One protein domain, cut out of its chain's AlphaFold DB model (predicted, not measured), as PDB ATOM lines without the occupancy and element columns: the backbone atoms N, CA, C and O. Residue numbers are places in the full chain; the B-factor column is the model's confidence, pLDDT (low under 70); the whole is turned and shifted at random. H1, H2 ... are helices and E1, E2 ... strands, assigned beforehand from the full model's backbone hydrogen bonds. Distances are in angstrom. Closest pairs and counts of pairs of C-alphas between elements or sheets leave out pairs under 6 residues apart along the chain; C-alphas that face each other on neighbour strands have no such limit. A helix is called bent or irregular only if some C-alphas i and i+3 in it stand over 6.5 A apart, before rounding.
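This is residues 72 to 121 and 157 to 252 of the 253 residues of an uncharacterized protein of Chloroflexi bacterium RBG_13_51_52 (UniProt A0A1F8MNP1). A long helix, H3, runs through the middle of this mostly helical body, and shorter helices cross it at different places: H2 at its residues 161 to 165, H6 at 163 to 170, H7 at 168 to 175 and H4 at 170 to 174. Two small two-stranded sheets complete the picture: the hairpin E3 and E4 packs on H3 residues 171 to 176, and the pair E1 and E2 has H2 next to E2. Residues 98 to 121, a long stretch with no named element, lie 13 to 27 A from the mean of all C-alphas. The printed part has 146 residues with eight named helices and four named strands, in the order H1 E1 H2 E2 H3 H4 H5 H6 E3 E4 H7 H8; both sheets are antiparallel. The class is mostly helix, and the whole is compact, with a radius of gyration of the C-alphas of 15.1 A and spans of 47 by 38 by 26 A.

H1 is residues 74 to 77, 5.7 A long, beginning at C-alpha 74 at (220.236, 239.046, 164.889). E1 is residues 81 to 83, 6.9 A; H2 is 85 to 91, 10.0 A; E2 is 95 to 97, 6.2 A. After the cut, H3 is residues 158 to 176, 28.3 A, from C-alpha 158 at (210.448, 230.293, 158.965). H4 is residues 182 to 188, 11.1 A, and H5 is 191 to 195, 6.1 A. H6 is residues 203 to 215, 18.2 A. E3 is residues 219 to 222, 9.8 A, and E4 is 225 to 228, 10.3 A. H7 is residues 230 to 242, 18.6 A, and H8 is 245 to 251, 10.0 A, ending at C-alpha 251 at (226.004, 229.944, 149.476). H4 is irregular, with C-alphas 183 and 186 7.1 A apart; H2 and H3 are only just irregular, with C-alphas 86 and 89 6.7 A apart and C-alphas 159 and 162 7.0 A apart.

H3 is the hub, touching H2, H4, H6 and H7. It is about perpendicular to H6, at 88 degrees, with the closest C-alphas those of Glu 167 and Leu 209, 5.9 A apart. H7 touches H3 at a steep tilt of 57 degrees, opposite ways, closest at the C-alphas of Met 168 and Leu 236, 6.0 A. H4 is about perpendicular to H3, at 89 degrees, closest at the C-alphas of Lys 173 and Glu 188, 6.7 A. H2 touches H3 at a steep tilt of 47 degrees, the same way; the C-alphas of Asp 91 and Pro 162 are 4.3 A apart. H8 touches H2, with the closest C-alphas, Lys 89 and Glu 247, 4.8 A apart. H1 touches H6, closest at the C-alphas of His 77 and Ile 205, 5.6 A. H5 touches no helix. In the hairpin E3 and E4, N 220 and O 227 are 2.8 A apart, within hydrogen-bond range; the closest C-alphas of H3 and E4, Ile 175 and Ala 228, are 5.7 A apart. Across E1 and E2, N 82 and O 96 are 2.9 A apart, also within range. In H5, H6, H7 and H8 every O i to N i+4 pair is within hydrogen-bond range; the counts are 13 of 15 in H3, 1 of 3 in H2 and 0 of 3 in H4, H2 and H4 each having 2 of 4 O i to N i+3 pairs within range, and H1 is too short for an O i to N i+4 pair.

The two C-alphas farthest apart, those of Asp 103 and Glu 230, are 47.8 A apart. Residues 122 to 156 are not printed, and C-alphas 121 and 157 are 28.5 A apart across this cut, which falls in the link from E2 to H3. Of the links that are printed whole, H5 to H6 is short and the others are tight. The mean pLDDT of the printed part is 94.5, and no printed residue is under 70.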
ATOM      1  N   TYR A  72     218.857 239.986 171.950       91.19
ATOM      2  CA  TYR A  72     219.773 239.049 171.308       91.19
ATOM      3  C   TYR A  72     219.422 238.689 169.861       91.19
ATOM      4  O   TYR A  72     220.208 237.974 169.235       91.19
ATOM      5  N   PHE A  73     218.281 239.141 169.326       92.38
ATOM      6  CA  PHE A  73     217.903 238.795 167.956       92.38
ATOM      7  C   PHE A  73     218.902 239.364 166.932       92.38
ATOM      8  O   PHE A  73     219.196 240.561 166.962       92.38
ATOM      9  N   PRO A  74     219.368 238.557 165.961       92.69
ATOM     10  CA  PRO A  74     220.236 239.046 164.889       92.69
ATOM     11  C   PRO A  74     219.522 240.021 163.935       92.69
ATOM     12  O   PRO A  74     220.181 240.830 163.281       92.69
ATOM     13  N   PHE A  75     218.184 239.993 163.886       91.62
ATOM     14  CA  PHE A  75     217.365 240.899 163.069       91.62
ATOM     15  C   PHE A  75     217.660 242.381 163.326       91.62
ATOM     16  O   PHE A  75     217.643 243.181 162.397       91.62
ATOM     17  N   TRP A  76     218.022 242.753 164.556       90.06
ATOM     18  CA  TRP A  76     218.339 244.142 164.901       90.06
ATOM     19  C   TRP A  76     219.549 244.717 164.168       90.06
ATOM     20  O   TRP A  76     219.710 245.934 164.111       90.06
ATOM     21  N   HIS A  77     220.385 243.845 163.609       90.12
ATOM     22  CA  HIS A  77     221.583 244.183 162.851       90.12
ATOM     23  C   HIS A  77     221.416 243.912 161.349       90.12
ATOM     24  O   HIS A  77     222.404 243.762 160.633       90.12
ATOM     25  N   SER A  78     220.171 243.781 160.882       92.00
ATOM     26  CA  SER A  78     219.831 243.478 159.492       92.00
ATOM     27  C   SER A  78     219.245 244.711 158.793       92.00
ATOM     28  O   SER A  78     218.597 245.529 159.447       92.00
ATOM     29  N   PRO A  79     219.449 244.863 157.473       92.75
ATOM     30  CA  PRO A  79     218.825 245.938 156.710       92.75
ATOM     31  C   PRO A  79     217.331 245.671 156.505       92.75
ATOM     32  O   PRO A  79     216.850 244.550 156.691       92.75
ATOM     33  N   LEU A  80     216.616 246.669 155.989       92.31
ATOM     34  CA  LEU A  80     215.325 246.429 155.349       92.31
ATOM     35  C   LEU A  80     215.483 245.482 154.145       92.31
ATOM     36  O   LEU A  80     216.551 245.377 153.527       92.31
ATOM     37  N   SER A  81     214.402 244.794 153.787       94.25
ATOM     38  CA  SER A  81     214.367 243.860 152.662       94.25
ATOM     39  C   SER A  81     213.049 243.939 151.896       94.25
ATOM     40  O   SER A  81     212.061 244.513 152.362       94.25
ATOM     41  N   VAL A  82     213.051 243.388 150.684       95.75
ATOM     42  CA  VAL A  82     211.854 243.177 149.864       95.75
ATOM     43  C   VAL A  82     211.741 241.707 149.496       95.75
ATOM     44  O   VAL A  82     212.741 240.989 149.444       95.75
ATOM     45  N   TYR A  83     210.519 241.259 149.224       97.12
ATOM     46  CA  TYR A  83     210.299 239.907 148.735       97.12
ATOM     47  C   TYR A  83     210.699 239.781 147.259       97.12
ATOM     48  O   TYR A  83     210.229 240.534 146.408       97.12
ATOM     49  N   ASP A  84     211.542 238.799 146.968       97.62
ATOM     50  CA  ASP A  84     211.988 238.389 145.645       97.62
ATOM     51  C   ASP A  84     212.204 236.860 145.635       97.62
ATOM     52  O   ASP A  84     213.156 236.349 146.236       97.62
ATOM     53  N   PRO A  85     211.356 236.077 144.943       97.12
ATOM     54  CA  PRO A  85     211.464 234.620 144.946       97.12
ATOM     55  C   PRO A  85     212.774 234.106 144.333       97.12
ATOM     56  O   PRO A  85     213.184 232.985 144.639       97.12
ATOM     57  N   THR A  86     213.466 234.899 143.508       97.06
ATOM     58  CA  THR A  86     214.763 234.509 142.932       97.06
ATOM     59  C   THR A  86     215.879 234.468 143.978       97.06
ATOM     60  O   THR A  86     216.902 233.807 143.766       97.06
ATOM     61  N   TYR A  87     215.664 235.104 145.137       97.25
ATOM     62  CA  TYR A  87     216.594 235.123 146.262       97.25
ATOM     63  C   TYR A  87     216.451 233.923 147.202       97.25
ATOM     64  O   TYR A  87     217.357 233.684 147.998       97.25
ATOM     65  N   LYS A  88     215.416 233.082 147.037       97.19
ATOM     66  CA  LYS A  88     215.239 231.844 147.825       97.19
ATOM     67  C   LYS A  88     216.458 230.924 147.777       97.19
ATOM     68  O   LYS A  88     216.763 230.241 148.752       97.19
ATOM     69  N   LYS A  89     217.198 230.927 146.665       96.69
ATOM     70  CA  LYS A  89     218.446 230.158 146.540       96.69
ATOM     71  C   LYS A  89     219.518 230.577 147.558       96.69
ATOM     72  O   LYS A  89     220.383 229.772 147.881       96.69
ATOM     73  N   TYR A  90     219.459 231.809 148.065       96.50
ATOM     74  CA  TYR A  90     220.368 232.320 149.084       96.50
ATOM     75  C   TYR A  90     219.804 232.106 150.484       96.50
ATOM     76  O   TYR A  90     220.408 231.400 151.276       96.50
ATOM     77  N   ASP A  91     218.625 232.633 150.793       93.81
ATOM     78  CA  ASP A  91     218.126 232.721 152.174       93.81
ATOM     79  C   ASP A  91     217.003 231.721 152.511       93.81
ATOM     80  O   ASP A  91     216.607 231.598 153.665       93.81
ATOM     81  N   GLY A  92     216.500 230.994 151.510       95.06
ATOM     82  CA  GLY A  92     215.431 229.999 151.616       95.06
ATOM     83  C   GLY A  92     214.013 230.570 151.635       95.06
ATOM     84  O   GLY A  92     213.063 229.829 151.386       95.06
ATOM     85  N   VAL A  93     213.860 231.875 151.858       96.12
ATOM     86  CA  VAL A  93     212.559 232.542 152.021       96.12
ATOM     87  C   VAL A  93     212.240 233.423 150.814       96.12
ATOM     88  O   VAL A  93     211.129 233.365 150.279       96.12
ATOM     89  N   GLY A  94     213.235 234.153 150.312       96.56
ATOM     90  CA  GLY A  94     213.122 235.099 149.209       96.56
ATOM     91  C   GLY A  94     213.261 236.552 149.651       96.56
ATOM     92  O   GLY A  94     212.620 237.412 149.065       96.56
ATOM     93  N   PHE A  95     214.038 236.860 150.685       97.12
ATOM     94  CA  PHE A  95     214.369 238.236 151.036       97.12
ATOM     95  C   PHE A  95     215.567 238.723 150.228       97.12
ATOM     96  O   PHE A  95     216.683 238.204 150.317       97.12
ATOM     97  N   ARG A  96     215.341 239.794 149.470       96.56
ATOM     98  CA  ARG A  96     216.397 240.586 148.851       96.56
ATOM     99  C   ARG A  96     216.698 241.791 149.743       96.56
ATOM    100  O   ARG A  96     215.790 242.595 149.975       96.56
ATOM    101  N   PRO A  97     217.933 241.943 150.254       95.50
ATOM    102  CA  PRO A  97     218.274 243.092 151.083       95.50
ATOM    103  C   PRO A  97     218.193 244.387 150.263       95.50
ATOM    104  O   PRO A  97     218.537 244.413 149.079       95.50
ATOM    105  N   THR A  98     217.746 245.468 150.898       93.81
ATOM    106  CA  THR A  98     217.720 246.815 150.317       93.81
ATOM    107  C   THR A  98     218.648 247.713 151.131       93.81
ATOM    108  O   THR A  98     218.182 248.279 152.111       93.81
ATOM    109  N   PRO A  99     219.945 247.825 150.784       91.38
ATOM    110  CA  PRO A  99     220.896 248.633 151.553       91.38
ATOM    111  C   PRO A  99     220.627 250.140 151.461       91.38
ATOM    112  O   PRO A  99     221.096 250.878 152.311       91.38
ATOM    113  N   ALA A 100     219.870 250.598 150.463       92.19
ATOM    114  CA  ALA A 100     219.409 251.977 150.369       92.19
ATOM    115  C   ALA A 100     217.982 252.023 149.809       92.19
ATOM    116  O   ALA A 100     217.623 251.213 148.945       92.19
ATOM    117  N   ARG A 101     217.188 252.977 150.296       90.06
ATOM    118  CA  ARG A 101     215.878 253.372 149.761       90.06
ATOM    119  C   ARG A 101     215.812 254.902 149.771       90.06
ATOM    120  O   ARG A 101     215.338 255.478 150.747       90.06
ATOM    121  N   PRO A 102     216.321 255.564 148.715       89.75
ATOM    122  CA  PRO A 102     216.421 257.024 148.679       89.75
ATOM    123  C   PRO A 102     215.079 257.738 148.878       89.75
ATOM    124  O   PRO A 102     215.024 258.754 149.557       89.75
ATOM    125  N   ASP A 103     213.990 257.164 148.357       93.12
ATOM    126  CA  ASP A 103     212.636 257.720 148.502       93.12
ATOM    127  C   ASP A 103     212.100 257.652 149.948       93.12
ATOM    128  O   ASP A 103     211.129 258.327 150.280       93.12
ATOM    129  N   GLU A 104     212.728 256.842 150.808       90.50
ATOM    130  CA  GLU A 104     212.398 256.667 152.229       90.50
ATOM    131  C   GLU A 104     213.459 257.300 153.156       90.50
ATOM    132  O   GLU A 104     213.406 257.075 154.362       90.50
ATOM    133  N   ASP A 105     214.427 258.057 152.613       89.50
ATOM    134  CA  ASP A 105     215.592 258.599 153.345       89.50
ATOM    135  C   ASP A 105     216.322 257.531 154.184       89.50
ATOM    136  O   ASP A 105     216.724 257.739 155.328       89.50
ATOM    137  N   TYR A 106     216.441 256.329 153.615       89.69
ATOM    138  CA  TYR A 106     217.013 255.173 154.294       89.69
ATOM    139  C   TYR A 106     218.319 254.731 153.638       89.69
ATOM    140  O   TYR A 106     218.353 254.364 152.458       89.69
ATOM    141  N   GLU A 107     219.371 254.656 154.446       91.69
ATOM    142  CA  GLU A 107     220.636 254.013 154.111       91.69
ATOM    143  C   GLU A 107     221.044 253.081 155.255       91.69
ATOM    144  O   GLU A 107     221.099 253.467 156.421       91.69
ATOM    145  N   PHE A 108     221.298 251.816 154.929       90.75
ATOM    146  CA  PHE A 108     221.762 250.842 155.901       90.75
ATOM    147  C   PHE A 108     223.236 251.076 156.211       90.75
ATOM    148  O   PHE A 108     224.103 250.871 155.357       90.75
ATOM    149  N   VAL A 109     223.527 251.390 157.469       90.00
ATOM    150  CA  VAL A 109     224.895 251.436 157.975       90.00
ATOM    151  C   VAL A 109     225.204 250.117 158.676       90.00
ATOM    152  O   VAL A 109     224.584 249.746 159.676       90.00
ATOM    153  N   ALA A 110     226.167 249.370 158.133       87.56
ATOM    154  CA  ALA A 110     226.614 248.132 158.756       87.56
ATOM    155  C   ALA A 110     227.137 248.415 160.169       87.56
ATOM    156  O   ALA A 110     227.832 249.399 160.401       87.56
ATOM    157  N   ASP A 111     226.817 247.522 161.103       86.88
ATOM    158  CA  ASP A 111     227.151 247.673 162.521       86.88
ATOM    159  C   ASP A 111     226.449 248.835 163.236       86.88
ATOM    160  O   ASP A 111     226.716 249.088 164.412       86.88
ATOM    161  N   GLU A 112     225.459 249.451 162.604       85.62
ATOM    162  CA  GLU A 112     224.403 250.191 163.283       85.62
ATOM    163  C   GLU A 112     223.151 249.315 163.395       85.62
ATOM    164  O   GLU A 112     223.082 248.199 162.869       85.62
ATOM    165  N   THR A 113     222.202 249.744 164.216       75.62
ATOM    166  CA  THR A 113     220.987 248.977 164.492       75.62
ATOM    167  C   THR A 113     219.809 249.618 163.798       75.62
ATOM    168  O   THR A 113     219.696 250.836 163.791       75.62
ATOM    169  N   LEU A 114     218.911 248.792 163.259       70.06
ATOM    170  CA  LEU A 114     217.772 249.271 162.473       70.06
ATOM    171  C   LEU A 114     216.770 250.110 163.291       70.06
ATOM    172  O   LEU A 114     215.993 250.859 162.710       70.06
ATOM    173  N   PHE A 115     216.758 249.969 164.620       75.44
ATOM    174  CA  PHE A 115     215.784 250.629 165.486       75.44
ATOM    175  C   PHE A 115     216.474 251.499 166.535       75.44
ATOM    176  O   PHE A 115     217.464 251.091 167.143       75.44
ATOM    177  N   ASP A 116     215.881 252.661 166.801       74.81
ATOM    178  CA  ASP A 116     216.370 253.610 167.809       74.81
ATOM    179  C   ASP A 116     216.161 253.105 169.244       74.81
ATOM    180  O   ASP A 116     216.888 253.470 170.164       74.81
ATOM    181  N   ASN A 117     215.156 252.244 169.436       80.69
ATOM    182  CA  ASN A 117     214.733 251.743 170.740       80.69
ATOM    183  C   ASN A 117     214.992 250.233 170.862       80.69
ATOM    184  O   ASN A 117     214.107 249.426 170.557       80.69
ATOM    185  N   PRO A 118     216.184 249.818 171.322       82.19
ATOM    186  CA  PRO A 118     216.457 248.417 171.606       82.19
ATOM    187  C   PRO A 118     215.543 247.847 172.702       82.19
ATOM    188  O   PRO A 118     215.272 248.529 173.699       82.19
ATOM    189  N   PRO A 119     215.161 246.556 172.616       80.50
ATOM    190  CA  PRO A 119     214.556 245.849 173.739       80.50
ATOM    191  C   PRO A 119     215.417 245.991 175.000       80.50
ATOM    192  O   PRO A 119     216.636 245.830 174.951       80.50
ATOM    193  N   GLY A 120     214.799 246.336 176.132       80.81
ATOM    194  CA  GLY A 120     215.522 246.522 177.395       80.81
ATOM    195  C   GLY A 120     216.602 247.617 177.370       80.81
ATOM    196  O   GLY A 120     217.494 247.592 178.215       80.81
ATOM    197  N   GLY A 121     216.562 248.547 176.407       83.44
ATOM    198  CA  GLY A 121     217.479 249.688 176.322       83.44
ATOM    199  C   GLY A 121     218.881 249.374 175.785       83.44
ATOM    200  O   GLY A 121     219.716 250.274 175.732       83.44
ATOM    201  N   LYS A 157     214.031 227.059 160.028       95.56
ATOM    202  CA  LYS A 157     212.783 227.283 159.280       95.56
ATOM    203  C   LYS A 157     212.243 228.694 159.499       95.56
ATOM    204  O   LYS A 157     212.801 229.452 160.292       95.56
ATOM    205  N   GLY A 158     211.164 229.034 158.792       92.88
ATOM    206  CA  GLY A 158     210.448 230.293 158.965       92.88
ATOM    207  C   GLY A 158     211.334 231.517 158.768       92.88
ATOM    208  O   GLY A 158     212.221 231.546 157.911       92.88
ATOM    209  N   ASP A 159     211.109 232.526 159.604       91.50
ATOM    210  CA  ASP A 159     211.881 233.771 159.628       91.50
ATOM    211  C   ASP A 159     213.346 233.581 160.058       91.50
ATOM    212  O   ASP A 159     214.187 234.451 159.825       91.50
ATOM    213  N   SER A 160     213.669 232.426 160.643       96.50
ATOM    214  CA  SER A 160     214.995 232.102 161.152       96.50
ATOM    215  C   SER A 160     215.921 231.523 160.086       96.50
ATOM    216  O   SER A 160     217.145 231.621 160.210       96.50
ATOM    217  N   LEU A 161     215.358 230.983 159.002       96.81
ATOM    218  CA  LEU A 161     216.105 230.307 157.943       96.81
ATOM    219  C   LEU A 161     217.203 231.173 157.281       96.81
ATOM    220  O   LEU A 161     218.306 230.647 157.089       96.81
ATOM    221  N   PRO A 162     217.002 232.476 156.988       97.44
ATOM    222  CA  PRO A 162     218.067 233.332 156.461       97.44
ATOM    223  C   PRO A 162     219.290 233.403 157.381       97.44
ATOM    224  O   PRO A 162     220.429 233.256 156.936       97.44
ATOM    225  N   TYR A 163     219.061 233.569 158.686       97.75
ATOM    226  CA  TYR A 163     220.121 233.648 159.692       97.75
ATOM    227  C   TYR A 163     220.824 232.308 159.860       97.75
ATOM    228  O   TYR A 163     222.051 232.272 159.886       97.75
ATOM    229  N   TYR A 164     220.069 231.207 159.856       98.31
ATOM    230  CA  TYR A 164     220.634 229.862 159.862       98.31
ATOM    231  C   TYR A 164     221.571 229.625 158.676       98.31
ATOM    232  O   TYR A 164     222.693 229.144 158.839       98.31
ATOM    233  N   ARG A 165     221.169 230.011 157.462       98.06
ATOM    234  CA  ARG A 165     222.037 229.878 156.283       98.06
ATOM    235  C   ARG A 165     223.292 230.742 156.405       98.06
ATOM    236  O   ARG A 165     224.376 230.273 156.056       98.06
ATOM    237  N   ARG A 166     223.183 231.952 156.969       98.19
ATOM    238  CA  ARG A 166     224.354 232.785 157.295       98.19
ATOM    239  C   ARG A 166     225.273 232.128 158.319       98.19
ATOM    240  O   ARG A 166     226.481 232.111 158.093       98.19
ATOM    241  N   GLU A 167     224.731 231.550 159.387       98.25
ATOM    242  CA  GLU A 167     225.496 230.784 160.380       98.25
ATOM    243  C   GLU A 167     226.258 229.636 159.716       98.25
ATOM    244  O   GLU A 167     227.437 229.446 159.997       98.25
ATOM    245  N   MET A 168     225.633 228.905 158.787       98.75
ATOM    246  CA  MET A 168     226.289 227.807 158.070       98.75
ATOM    247  C   MET A 168     227.398 228.301 157.132       98.75
ATOM    248  O   MET A 168     228.471 227.696 157.087       98.75
ATOM    249  N   SER A 169     227.205 229.425 156.432       98.44
ATOM    250  CA  SER A 169     228.273 230.056 155.643       98.44
ATOM    251  C   SER A 169     229.434 230.534 156.524       98.44
ATOM    252  O   SER A 169     230.588 230.294 156.174       98.44
ATOM    253  N   ILE A 170     229.158 231.147 157.682       98.56
ATOM    254  CA  ILE A 170     230.171 231.548 158.677       98.56
ATOM    255  C   ILE A 170     230.929 230.325 159.199       98.56
ATOM    256  O   ILE A 170     232.162 230.307 159.182       98.56
ATOM    257  N   LEU A 171     230.208 229.274 159.586       98.69
ATOM    258  CA  LEU A 171     230.777 228.018 160.064       98.69
ATOM    259  C   LEU A 171     231.681 227.366 159.009       98.69
ATOM    260  O   LEU A 171     232.758 226.881 159.346       98.69
ATOM    261  N   ASN A 172     231.306 227.419 157.728       98.69
ATOM    262  CA  ASN A 172     232.144 226.940 156.629       98.69
ATOM    263  C   ASN A 172     233.469 227.719 156.530       98.69
ATOM    264  O   ASN A 172     234.518 227.093 156.390       98.69
ATOM    265  N   LYS A 173     233.462 229.055 156.672       98.56
ATOM    266  CA  LYS A 173     234.710 229.851 156.699       98.56
ATOM    267  C   LYS A 173     235.585 229.493 157.903       98.56
ATOM    268  O   LYS A 173     236.789 229.326 157.741       98.56
ATOM    269  N   ILE A 174     234.986 229.316 159.083       98.56
ATOM    270  CA  ILE A 174     235.698 228.905 160.307       98.56
ATOM    271  C   ILE A 174     236.336 227.518 160.131       98.56
ATOM    272  O   ILE A 174     237.487 227.323 160.510       98.56
ATOM    273  N   ILE A 175     235.622 226.560 159.529       98.56
ATOM    274  CA  ILE A 175     236.144 225.207 159.260       98.56
ATOM    275  C   ILE A 175     237.328 225.250 158.293       98.56
ATOM    276  O   ILE A 175     238.313 224.547 158.504       98.56
ATOM    277  N   LEU A 176     237.245 226.074 157.245       98.31
ATOM    278  CA  LEU A 176     238.323 226.232 156.264       98.31
ATOM    279  C   LEU A 176     239.535 226.987 156.827       98.31
ATOM    280  O   LEU A 176     240.643 226.824 156.318       98.31
ATOM    281  N   LYS A 177     239.341 227.793 157.877       98.12
ATOM    282  CA  LYS A 177     240.393 228.587 158.514       98.12
ATOM    283  C   LYS A 177     240.317 228.499 160.047       98.12
ATOM    284  O   LYS A 177     239.939 229.478 160.698       98.12
ATOM    285  N   PRO A 178     240.687 227.345 160.636       97.50
ATOM    286  CA  PRO A 178     240.653 227.155 162.082       97.50
ATOM    287  C   PRO A 178     241.489 228.205 162.820       97.50
ATOM    288  O   PRO A 178     242.590 228.559 162.394       97.50
ATOM    289  N   GLY A 179     240.967 228.710 163.935       97.81
ATOM    290  CA  GLY A 179     241.637 229.704 164.766       97.81
ATOM    291  C   GLY A 179     241.572 231.130 164.216       97.81
ATOM    292  O   GLY A 179     242.310 231.995 164.697       97.81
ATOM    293  N   ILE A 180     240.709 231.392 163.227       98.25
ATOM    294  CA  ILE A 180     240.424 232.745 162.751       98.25
ATOM    295  C   ILE A 180     239.917 233.621 163.902       98.25
ATOM    296  O   ILE A 180     239.084 233.203 164.705       98.25
ATOM    297  N   ALA A 181     240.428 234.849 163.991       97.81
ATOM    298  CA  ALA A 181     239.940 235.809 164.971       97.81
ATOM    299  C   ALA A 181     238.501 236.236 164.633       97.81
ATOM    300  O   ALA A 181     238.193 236.504 163.470       97.81
ATOM    301  N   LEU A 182     237.631 236.348 165.640       95.31
ATOM    302  CA  LEU A 182     236.218 236.718 165.478       95.31
ATOM    303  C   LEU A 182     236.033 238.016 164.667       95.31
ATOM    304  O   LEU A 182     235.162 238.094 163.802       95.31
ATOM    305  N   ASN A 183     236.894 239.009 164.899       95.50
ATOM    306  CA  ASN A 183     236.898 240.297 164.195       95.50
ATOM    307  C   ASN A 183     237.496 240.253 162.773       95.50
ATOM    308  O   ASN A 183     237.623 241.284 162.115       95.50
ATOM    309  N   ARG A 184     237.928 239.078 162.306       97.75
ATOM    310  CA  ARG A 184     238.467 238.858 160.956       97.75
ATOM    311  C   ARG A 184     237.582 237.963 160.098       97.75
ATOM    312  O   ARG A 184     237.828 237.895 158.901       97.75
ATOM    313  N   ILE A 185     236.549 237.331 160.661       98.00
ATOM    314  CA  ILE A 185     235.646 236.435 159.918       98.00
ATOM    315  C   ILE A 185     234.984 237.149 158.734       98.00
ATOM    316  O   ILE A 185     234.894 236.566 157.656       98.00
ATOM    317  N   LEU A 186     234.575 238.414 158.898       97.94
ATOM    318  CA  LEU A 186     233.953 239.199 157.824       97.94
ATOM    319  C   LEU A 186     234.839 239.275 156.567       97.94
ATOM    320  O   LEU A 186     234.327 239.240 155.452       97.94
ATOM    321  N   ASN A 187     236.164 239.305 156.741       98.31
ATOM    322  CA  ASN A 187     237.127 239.444 155.645       98.31
ATOM    323  C   ASN A 187     237.222 238.196 154.756       98.31
ATOM    324  O   ASN A 187     237.805 238.260 153.678       98.31
ATOM    325  N   GLU A 188     236.661 237.064 155.188       98.25
ATOM    326  CA  GLU A 188     236.629 235.823 154.405       98.25
ATOM    327  C   GLU A 188     235.441 235.769 153.424       98.25
ATOM    328  O   GLU A 188     235.262 234.784 152.694       98.25
ATOM    329  N   PHE A 189     234.609 236.813 153.408       98.38
ATOM    330  CA  PHE A 189     233.475 236.964 152.506       98.38
ATOM    331  C   PHE A 189     233.773 238.007 151.427       98.38
ATOM    332  O   PHE A 189     234.352 239.061 151.690       98.38
ATOM    333  N   THR A 190     233.355 237.737 150.188       97.88
ATOM    334  CA  THR A 190     233.393 238.752 149.131       97.88
ATOM    335  C   THR A 190     232.353 239.841 149.392       97.88
ATOM    336  O   THR A 190     231.358 239.611 150.074       97.88
ATOM    337  N   LYS A 191     232.526 241.020 148.776       96.38
ATOM    338  CA  LYS A 191     231.519 242.097 148.838       96.38
ATOM    339  C   LYS A 191     230.120 241.602 148.460       96.38
ATOM    340  O   LYS A 191     229.165 241.920 149.147       96.38
ATOM    341  N   ASP A 192     230.031 240.785 147.412       95.12
ATOM    342  CA  ASP A 192     228.788 240.148 146.967       95.12
ATOM    343  C   ASP A 192     228.158 239.252 148.051       95.12
ATOM    344  O   ASP A 192     226.992 239.431 148.390       95.12
ATOM    345  N   GLU A 193     228.940 238.366 148.685       96.88
ATOM    346  CA  GLU A 193     228.454 237.545 149.805       96.88
ATOM    347  C   GLU A 193     227.974 238.408 150.981       96.88
ATOM    348  O   GLU A 193     227.038 238.024 151.685       96.88
ATOM    349  N   ILE A 194     228.607 239.562 151.207       96.94
ATOM    350  CA  ILE A 194     228.266 240.483 152.292       96.94
ATOM    351  C   ILE A 194     226.946 241.203 152.005       96.94
ATOM    352  O   ILE A 194     226.052 241.145 152.845       96.94
ATOM    353  N   ILE A 195     226.812 241.855 150.845       95.44
ATOM    354  CA  ILE A 195     225.729 242.821 150.587       95.44
ATOM    355  C   ILE A 195     224.506 242.220 149.883       95.44
ATOM    356  O   ILE A 195     223.402 242.723 150.062       95.44
ATOM    357  N   ASN A 196     224.678 241.164 149.080       94.25
ATOM    358  CA  ASN A 196     223.617 240.654 148.201       94.25
ATOM    359  C   ASN A 196     222.834 239.484 148.792       94.25
ATOM    360  O   ASN A 196     221.915 238.986 148.158       94.25
ATOM    361  N   ILE A 197     223.159 239.026 149.993       96.06
ATOM    362  CA  ILE A 197     222.424 237.946 150.648       96.06
ATOM    363  C   ILE A 197     221.806 238.513 151.925       96.06
ATOM    364  O   ILE A 197     222.450 239.271 152.646       96.06
ATOM    365  N   TYR A 198     220.547 238.185 152.204       96.62
ATOM    366  CA  TYR A 198     219.897 238.613 153.438       96.62
ATOM    367  C   TYR A 198     220.223 237.652 154.601       96.62
ATOM    368  O   TYR A 198     220.217 236.435 154.395       96.62
ATOM    369  N   PRO A 199     220.476 238.162 155.820       96.12
ATOM    370  CA  PRO A 199     220.794 239.561 156.138       96.12
ATOM    371  C   PRO A 199     222.186 239.973 155.631       96.12
ATOM    372  O   PRO A 199     223.057 239.115 155.453       96.12
ATOM    373  N   ILE A 200     222.403 241.281 155.423       96.25
ATOM    374  CA  ILE A 200     223.738 241.833 155.115       96.25
ATOM    375  C   ILE A 200     224.681 241.561 156.292       96.25
ATOM    376  O   ILE A 200     224.285 241.683 157.451       96.25
ATOM    377  N   LEU A 201     225.929 241.187 156.003       96.62
ATOM    378  CA  LEU A 201     226.922 240.916 157.043       96.62
ATOM    379  C   LEU A 201     227.649 242.193 157.494       96.62
ATOM    380  O   LEU A 201     228.301 242.868 156.707       96.62
ATOM    381  N   GLY A 202     227.589 242.462 158.794       95.25
ATOM    382  CA  GLY A 202     228.484 243.355 159.536       95.25
ATOM    383  C   GLY A 202     229.223 242.594 160.643       95.25
ATOM    384  O   GLY A 202     228.948 241.415 160.904       95.25
ATOM    385  N   GLN A 203     230.158 243.246 161.330       94.38
ATOM    386  CA  GLN A 203     230.891 242.627 162.432       94.38
ATOM    387  C   GLN A 203     229.988 242.285 163.633       94.38
ATOM    388  O   GLN A 203     230.197 241.254 164.279       94.38
ATOM    389  N   LYS A 204     228.973 243.106 163.929       92.44
ATOM    390  CA  LYS A 204     228.014 242.895 165.023       92.44
ATOM    391  C   LYS A 204     227.144 241.673 164.766       92.44
ATOM    392  O   LYS A 204     227.092 240.798 165.625       92.44
ATOM    393  N   ILE A 205     226.523 241.560 163.586       94.31
ATOM    394  CA  ILE A 205     225.695 240.387 163.265       94.31
ATOM    395  C   ILE A 205     226.536 239.107 163.209       94.31
ATOM    396  O   ILE A 205     226.106 238.095 163.752       94.31
ATOM    397  N   ILE A 206     227.769 239.147 162.678       96.06
ATOM    398  CA  ILE A 206     228.691 237.999 162.752       96.06
ATOM    399  C   ILE A 206     228.937 237.598 164.206       96.06
ATOM    400  O   ILE A 206     228.849 236.420 164.535       96.06
ATOM    401  N   ALA A 207     229.213 238.558 165.089       94.38
ATOM    402  CA  ALA A 207     229.448 238.265 166.497       94.38
ATOM    403  C   ALA A 207     228.197 237.725 167.216       94.38
ATOM    404  O   ALA A 207     228.338 236.876 168.099       94.38
ATOM    405  N   VAL A 208     226.985 238.155 166.833       93.88
ATOM    406  CA  VAL A 208     225.736 237.540 167.311       93.88
ATOM    407  C   VAL A 208     225.661 236.085 166.850       93.88
ATOM    408  O   VAL A 208     225.624 235.206 167.705       93.88
ATOM    409  N   LEU A 209     225.725 235.828 165.541       96.81
ATOM    410  CA  LEU A 209     225.573 234.493 164.945       96.81
ATOM    411  C   LEU A 209     226.654 233.500 165.419       96.81
ATOM    412  O   LEU A 209     226.359 232.343 165.710       96.81
ATOM    413  N   VAL A 210     227.905 233.945 165.583       96.44
ATOM    414  CA  VAL A 210     228.969 233.119 166.187       96.44
ATOM    415  C   VAL A 210     228.657 232.797 167.649       96.44
ATOM    416  O   VAL A 210     228.891 231.673 168.081       96.44
ATOM    417  N   GLY A 211     228.081 233.737 168.402       94.94
ATOM    418  CA  GLY A 211     227.619 233.475 169.765       94.94
ATOM    419  C   GLY A 211     226.487 232.443 169.832       94.94
ATOM    420  O   GLY A 211     226.391 231.711 170.813       94.94
ATOM    421  N   GLU A 212     225.641 232.348 168.803       95.94
ATOM    422  CA  GLU A 212     224.593 231.321 168.715       95.94
ATOM    423  C   GLU A 212     225.176 229.941 168.399       95.94
ATOM    424  O   GLU A 212     224.810 228.950 169.037       95.94
ATOM    425  N   LEU A 213     226.144 229.893 167.476       97.06
ATOM    426  CA  LEU A 213     226.927 228.694 167.179       97.06
ATOM    427  C   LEU A 213     227.674 228.184 168.421       97.06
ATOM    428  O   LEU A 213     227.674 226.980 168.681       97.06
ATOM    429  N   GLU A 214     228.289 229.084 169.190       95.69
ATOM    430  CA  GLU A 214     229.016 228.750 170.419       95.69
ATOM    431  C   GLU A 214     228.067 228.187 171.482       95.69
ATOM    432  O   GLU A 214     228.336 227.130 172.053       95.69
ATOM    433  N   LEU A 215     226.899 228.811 171.671       95.12
ATOM    434  CA  LEU A 215     225.904 228.371 172.654       95.12
ATOM    435  C   LEU A 215     225.399 226.950 172.394       95.12
ATOM    436  O   LEU A 215     225.094 226.211 173.330       95.12
ATOM    437  N   MET A 216     225.305 226.559 171.122       95.31
ATOM    438  CA  MET A 216     224.913 225.206 170.721       95.31
ATOM    439  C   MET A 216     226.094 224.225 170.650       95.31
ATOM    440  O   MET A 216     225.889 223.046 170.340       95.31
ATOM    441  N   GLY A 217     227.316 224.672 170.952       95.50
ATOM    442  CA  GLY A 217     228.529 223.857 170.924       95.50
ATOM    443  C   GLY A 217     229.000 223.500 169.514       95.50
ATOM    444  O   GLY A 217     229.649 222.471 169.332       95.50
ATOM    445  N   TYR A 218     228.642 224.294 168.500       98.00
ATOM    446  CA  TYR A 218     229.112 224.115 167.119       98.00
ATOM    447  C   TYR A 218     230.475 224.765 166.868       98.00
ATOM    448  O   TYR A 218     231.209 224.344 165.972       98.00
ATOM    449  N   VAL A 219     230.829 225.768 167.665       97.31
ATOM    450  CA  VAL A 219     232.153 226.390 167.669       97.31
ATOM    451  C   VAL A 219     232.623 226.605 169.103       97.31
ATOM    452  O   VAL A 219     231.818 226.621 170.029       97.31
ATOM    453  N   GLU A 220     233.921 226.812 169.262       95.75
ATOM    454  CA  GLU A 220     234.560 227.260 170.495       95.75
ATOM    455  C   GLU A 220     235.286 228.579 170.229       95.75
ATOM    456  O   GLU A 220     236.029 228.689 169.244       95.75
ATOM    457  N   VAL A 221     235.097 229.571 171.105       93.56
ATOM    458  CA  VAL A 221     235.813 230.849 171.047       93.56
ATOM    459  C   VAL A 221     236.810 230.935 172.202       93.56
ATOM    460  O   VAL A 221     236.453 231.192 173.348       93.56
ATOM    461  N   ASN A 222     238.097 230.782 171.890       92.50
ATOM    462  CA  ASN A 222     239.187 230.832 172.864       92.50
ATOM    463  C   ASN A 222     240.147 231.968 172.507       92.50
ATOM    464  O   ASN A 222     240.725 231.968 171.422       92.50
ATOM    465  N   ASN A 223     240.341 232.934 173.413       89.75
ATOM    466  CA  ASN A 223     241.181 234.119 173.170       89.75
ATOM    467  C   ASN A 223     240.855 234.802 171.827       89.75
ATOM    468  O   ASN A 223     241.740 235.033 171.007       89.75
ATOM    469  N   GLU A 224     239.560 235.040 171.586       89.56
ATOM    470  CA  GLU A 224     239.001 235.623 170.349       89.56
ATOM    471  C   GLU A 224     239.186 234.788 169.073       89.56
ATOM    472  O   GLU A 224     238.707 235.186 168.010       89.56
ATOM    473  N   LYS A 225     239.835 233.624 169.152       95.88
ATOM    474  CA  LYS A 225     239.987 232.694 168.036       95.88
ATOM    475  C   LYS A 225     238.844 231.697 168.027       95.88
ATOM    476  O   LYS A 225     238.560 231.067 169.044       95.88
ATOM    477  N   VAL A 226     238.233 231.532 166.864       96.94
ATOM    478  CA  VAL A 226     237.074 230.664 166.673       96.94
ATOM    479  C   VAL A 226     237.509 229.373 165.988       96.94
ATOM    480  O   VAL A 226     238.208 229.397 164.974       96.94
ATOM    481  N   ASN A 227     237.091 228.237 166.539       98.06
ATOM    482  CA  ASN A 227     237.305 226.914 165.958       98.06
ATOM    483  C   ASN A 227     235.976 226.172 165.876       98.06
ATOM    484  O   ASN A 227     235.170 226.251 166.796       98.06
ATOM    485  N   ALA A 228     235.744 225.437 164.793       98.38
ATOM    486  CA  ALA A 228     234.583 224.560 164.702       98.38
ATOM    487  C   ALA A 228     234.823 223.268 165.489       98.38
ATOM    488  O   ALA A 228     235.888 222.660 165.375       98.38
ATOM    489  N   THR A 229     233.814 222.831 166.239       98.38
ATOM    490  CA  THR A 229     233.813 221.519 166.898       98.38
ATOM    491  C   THR A 229     233.457 220.419 165.894       98.38
ATOM    492  O   THR A 229     232.979 220.700 164.790       98.38
ATOM    493  N   GLU A 230     233.619 219.148 166.271       98.50
ATOM    494  CA  GLU A 230     233.109 218.032 165.455       98.50
ATOM    495  C   GLU A 230     231.592 218.129 165.257       98.50
ATOM    496  O   GLU A 230     231.105 218.020 164.131       98.50
ATOM    497  N   LYS A 231     230.856 218.494 166.314       98.44
ATOM    498  CA  LYS A 231     229.416 218.767 166.242       98.44
ATOM    499  C   LYS A 231     229.098 219.859 165.206       98.44
ATOM    500  O   LYS A 231     228.111 219.759 164.478       98.44
ATOM    501  N   GLY A 232     229.928 220.901 165.114       98.62
ATOM    502  CA  GLY A 232     229.815 221.950 164.094       98.62
ATOM    503  C   GLY A 232     230.026 221.424 162.677       98.62
ATOM    504  O   GLY A 232     229.220 221.694 161.783       98.62
ATOM    505  N   LYS A 233     231.068 220.618 162.460       98.75
ATOM    506  CA  LYS A 233     231.335 219.989 161.156       98.75
ATOM    507  C   LYS A 233     230.181 219.087 160.718       98.75
ATOM    508  O   LYS A 233     229.751 219.167 159.566       98.75
ATOM    509  N   GLU A 234     229.632 218.291 161.632       98.62
ATOM    510  CA  GLU A 234     228.458 217.448 161.387       98.62
ATOM    511  C   GLU A 234     227.216 218.278 161.042       98.62
ATOM    512  O   GLU A 234     226.514 217.965 160.075       98.62
ATOM    513  N   LYS A 235     226.967 219.371 161.775       98.62
ATOM    514  CA  LYS A 235     225.852 220.289 161.502       98.62
ATOM    515  C   LYS A 235     225.966 220.905 160.109       98.62
ATOM    516  O   LYS A 235     224.984 220.902 159.365       98.62
ATOM    517  N   LEU A 236     227.159 221.363 159.724       98.62
ATOM    518  CA  LEU A 236     227.397 221.893 158.384       98.62
ATOM    519  C   LEU A 236     227.220 220.812 157.308       98.62
ATOM    520  O   LEU A 236     226.591 221.064 156.284       98.62
ATOM    521  N   ALA A 237     227.738 219.602 157.529       98.50
ATOM    522  CA  ALA A 237     227.572 218.495 156.591       98.50
ATOM    523  C   ALA A 237     226.091 218.120 156.402       98.50
ATOM    524  O   ALA A 237     225.663 217.857 155.278       98.50
ATOM    525  N   SER A 238     225.303 218.135 157.480       98.12
ATOM    526  CA  SER A 238     223.851 217.936 157.435       98.12
ATOM    527  C   SER A 238     223.157 219.033 156.618       98.12
ATOM    528  O   SER A 238     222.386 218.718 155.713       98.12
ATOM    529  N   CYS A 239     223.515 220.304 156.836       98.00
ATOM    530  CA  CYS A 239     223.022 221.423 156.027       98.00
ATOM    531  C   CYS A 239     223.348 221.240 154.537       98.00
ATOM    532  O   CYS A 239     222.465 221.306 153.688       98.00
ATOM    533  N   LYS A 240     224.599 220.918 154.188       98.06
ATOM    534  CA  LYS A 240     224.994 220.707 152.784       98.06
ATOM    535  C   LYS A 240     224.174 219.607 152.108       98.06
ATOM    536  O   LYS A 240     223.891 219.720 150.916       98.06
ATOM    537  N   LYS A 241     223.787 218.561 152.847       97.75
ATOM    538  CA  LYS A 241     222.938 217.470 152.343       97.75
ATOM    539  C   LYS A 241     221.482 217.890 152.136       97.75
ATOM    540  O   LYS A 241     220.852 217.347 151.235       97.75
ATOM    541  N   SER A 242     220.954 218.820 152.935       96.44
ATOM    542  CA  SER A 242     219.570 219.291 152.797       96.44
ATOM    543  C   SER A 242     219.383 220.326 151.683       96.44
ATOM    544  O   SER A 242     218.269 220.492 151.195       96.44
ATOM    545  N   LEU A 243     220.458 220.994 151.254       97.50
ATOM    546  CA  LEU A 243     220.429 221.983 150.177       97.50
ATOM    547  C   LEU A 243     220.432 221.345 148.778       97.50
ATOM    548  O   LEU A 243     221.072 220.320 148.515       97.50
ATOM    549  N   THR A 244     219.787 222.013 147.829       97.75
ATOM    550  CA  THR A 244     219.913 221.720 146.396       97.75
ATOM    551  C   THR A 244     221.302 222.116 145.863       97.75
ATOM    552  O   THR A 244     222.010 222.917 146.483       97.75
ATOM    553  N   PRO A 245     221.732 221.603 144.690       97.88
ATOM    554  CA  PRO A 245     222.991 222.026 144.072       97.88
ATOM    555  C   PRO A 245     223.077 223.539 143.828       97.88
ATOM    556  O   PRO A 245     224.129 224.134 144.056       97.88
ATOM    557  N   GLN A 246     221.969 224.162 143.413       97.50
ATOM    558  CA  GLN A 246     221.906 225.602 143.164       97.50
ATOM    559  C   GLN A 246     222.113 226.407 144.452       97.50
ATOM    560  O   GLN A 246     222.851 227.389 144.446       97.50
ATOM    561  N   GLU A 247     221.496 225.988 145.557       97.62
ATOM    562  CA  GLU A 247     221.652 226.646 146.858       97.62
ATOM    563  C   GLU A 247     223.068 226.487 147.414       97.62
ATOM    564  O   GLU A 247     223.655 227.461 147.881       97.62
ATOM    565  N   ARG A 248     223.661 225.287 147.305       97.38
ATOM    566  CA  ARG A 248     225.065 225.062 147.692       97.38
ATOM    567  C   ARG A 248     226.010 225.991 146.938       97.38
ATOM    568  O   ARG A 248     226.852 226.645 147.549       97.38
ATOM    569  N   GLN A 249     225.824 226.103 145.623       96.81
ATOM    570  CA  GLN A 249     226.610 227.011 144.796       96.81
ATOM    571  C   GLN A 249     226.400 228.477 145.201       96.81
ATOM    572  O   GLN A 249     227.374 229.217 145.332       96.81
ATOM    573  N   ALA A 250     225.151 228.890 145.427       95.88
ATOM    574  CA  ALA A 250     224.800 230.256 145.814       95.88
ATOM    575  C   ALA A 250     225.404 230.662 147.172       95.88
ATOM    576  O   ALA A 250     225.851 231.796 147.328       95.88
ATOM    577  N   LEU A 251     225.458 229.733 148.129       95.38
ATOM    578  CA  LEU A 251     226.004 229.944 149.476       95.38
ATOM    579  C   LEU A 251     227.507 229.654 149.599       95.38
ATOM    580  O   LEU A 251     228.078 229.865 150.671       95.38
ATOM    581  N   LYS A 252     228.140 229.170 148.521       95.38
ATOM    582  CA  LYS A 252     229.536 228.699 148.486       95.38
ATOM    583  C   LYS A 252     229.828 227.637 149.561       95.38
ATOM    584  O   LYS A 252     230.841 227.713 150.267       95.38
TER     585      LYS A 252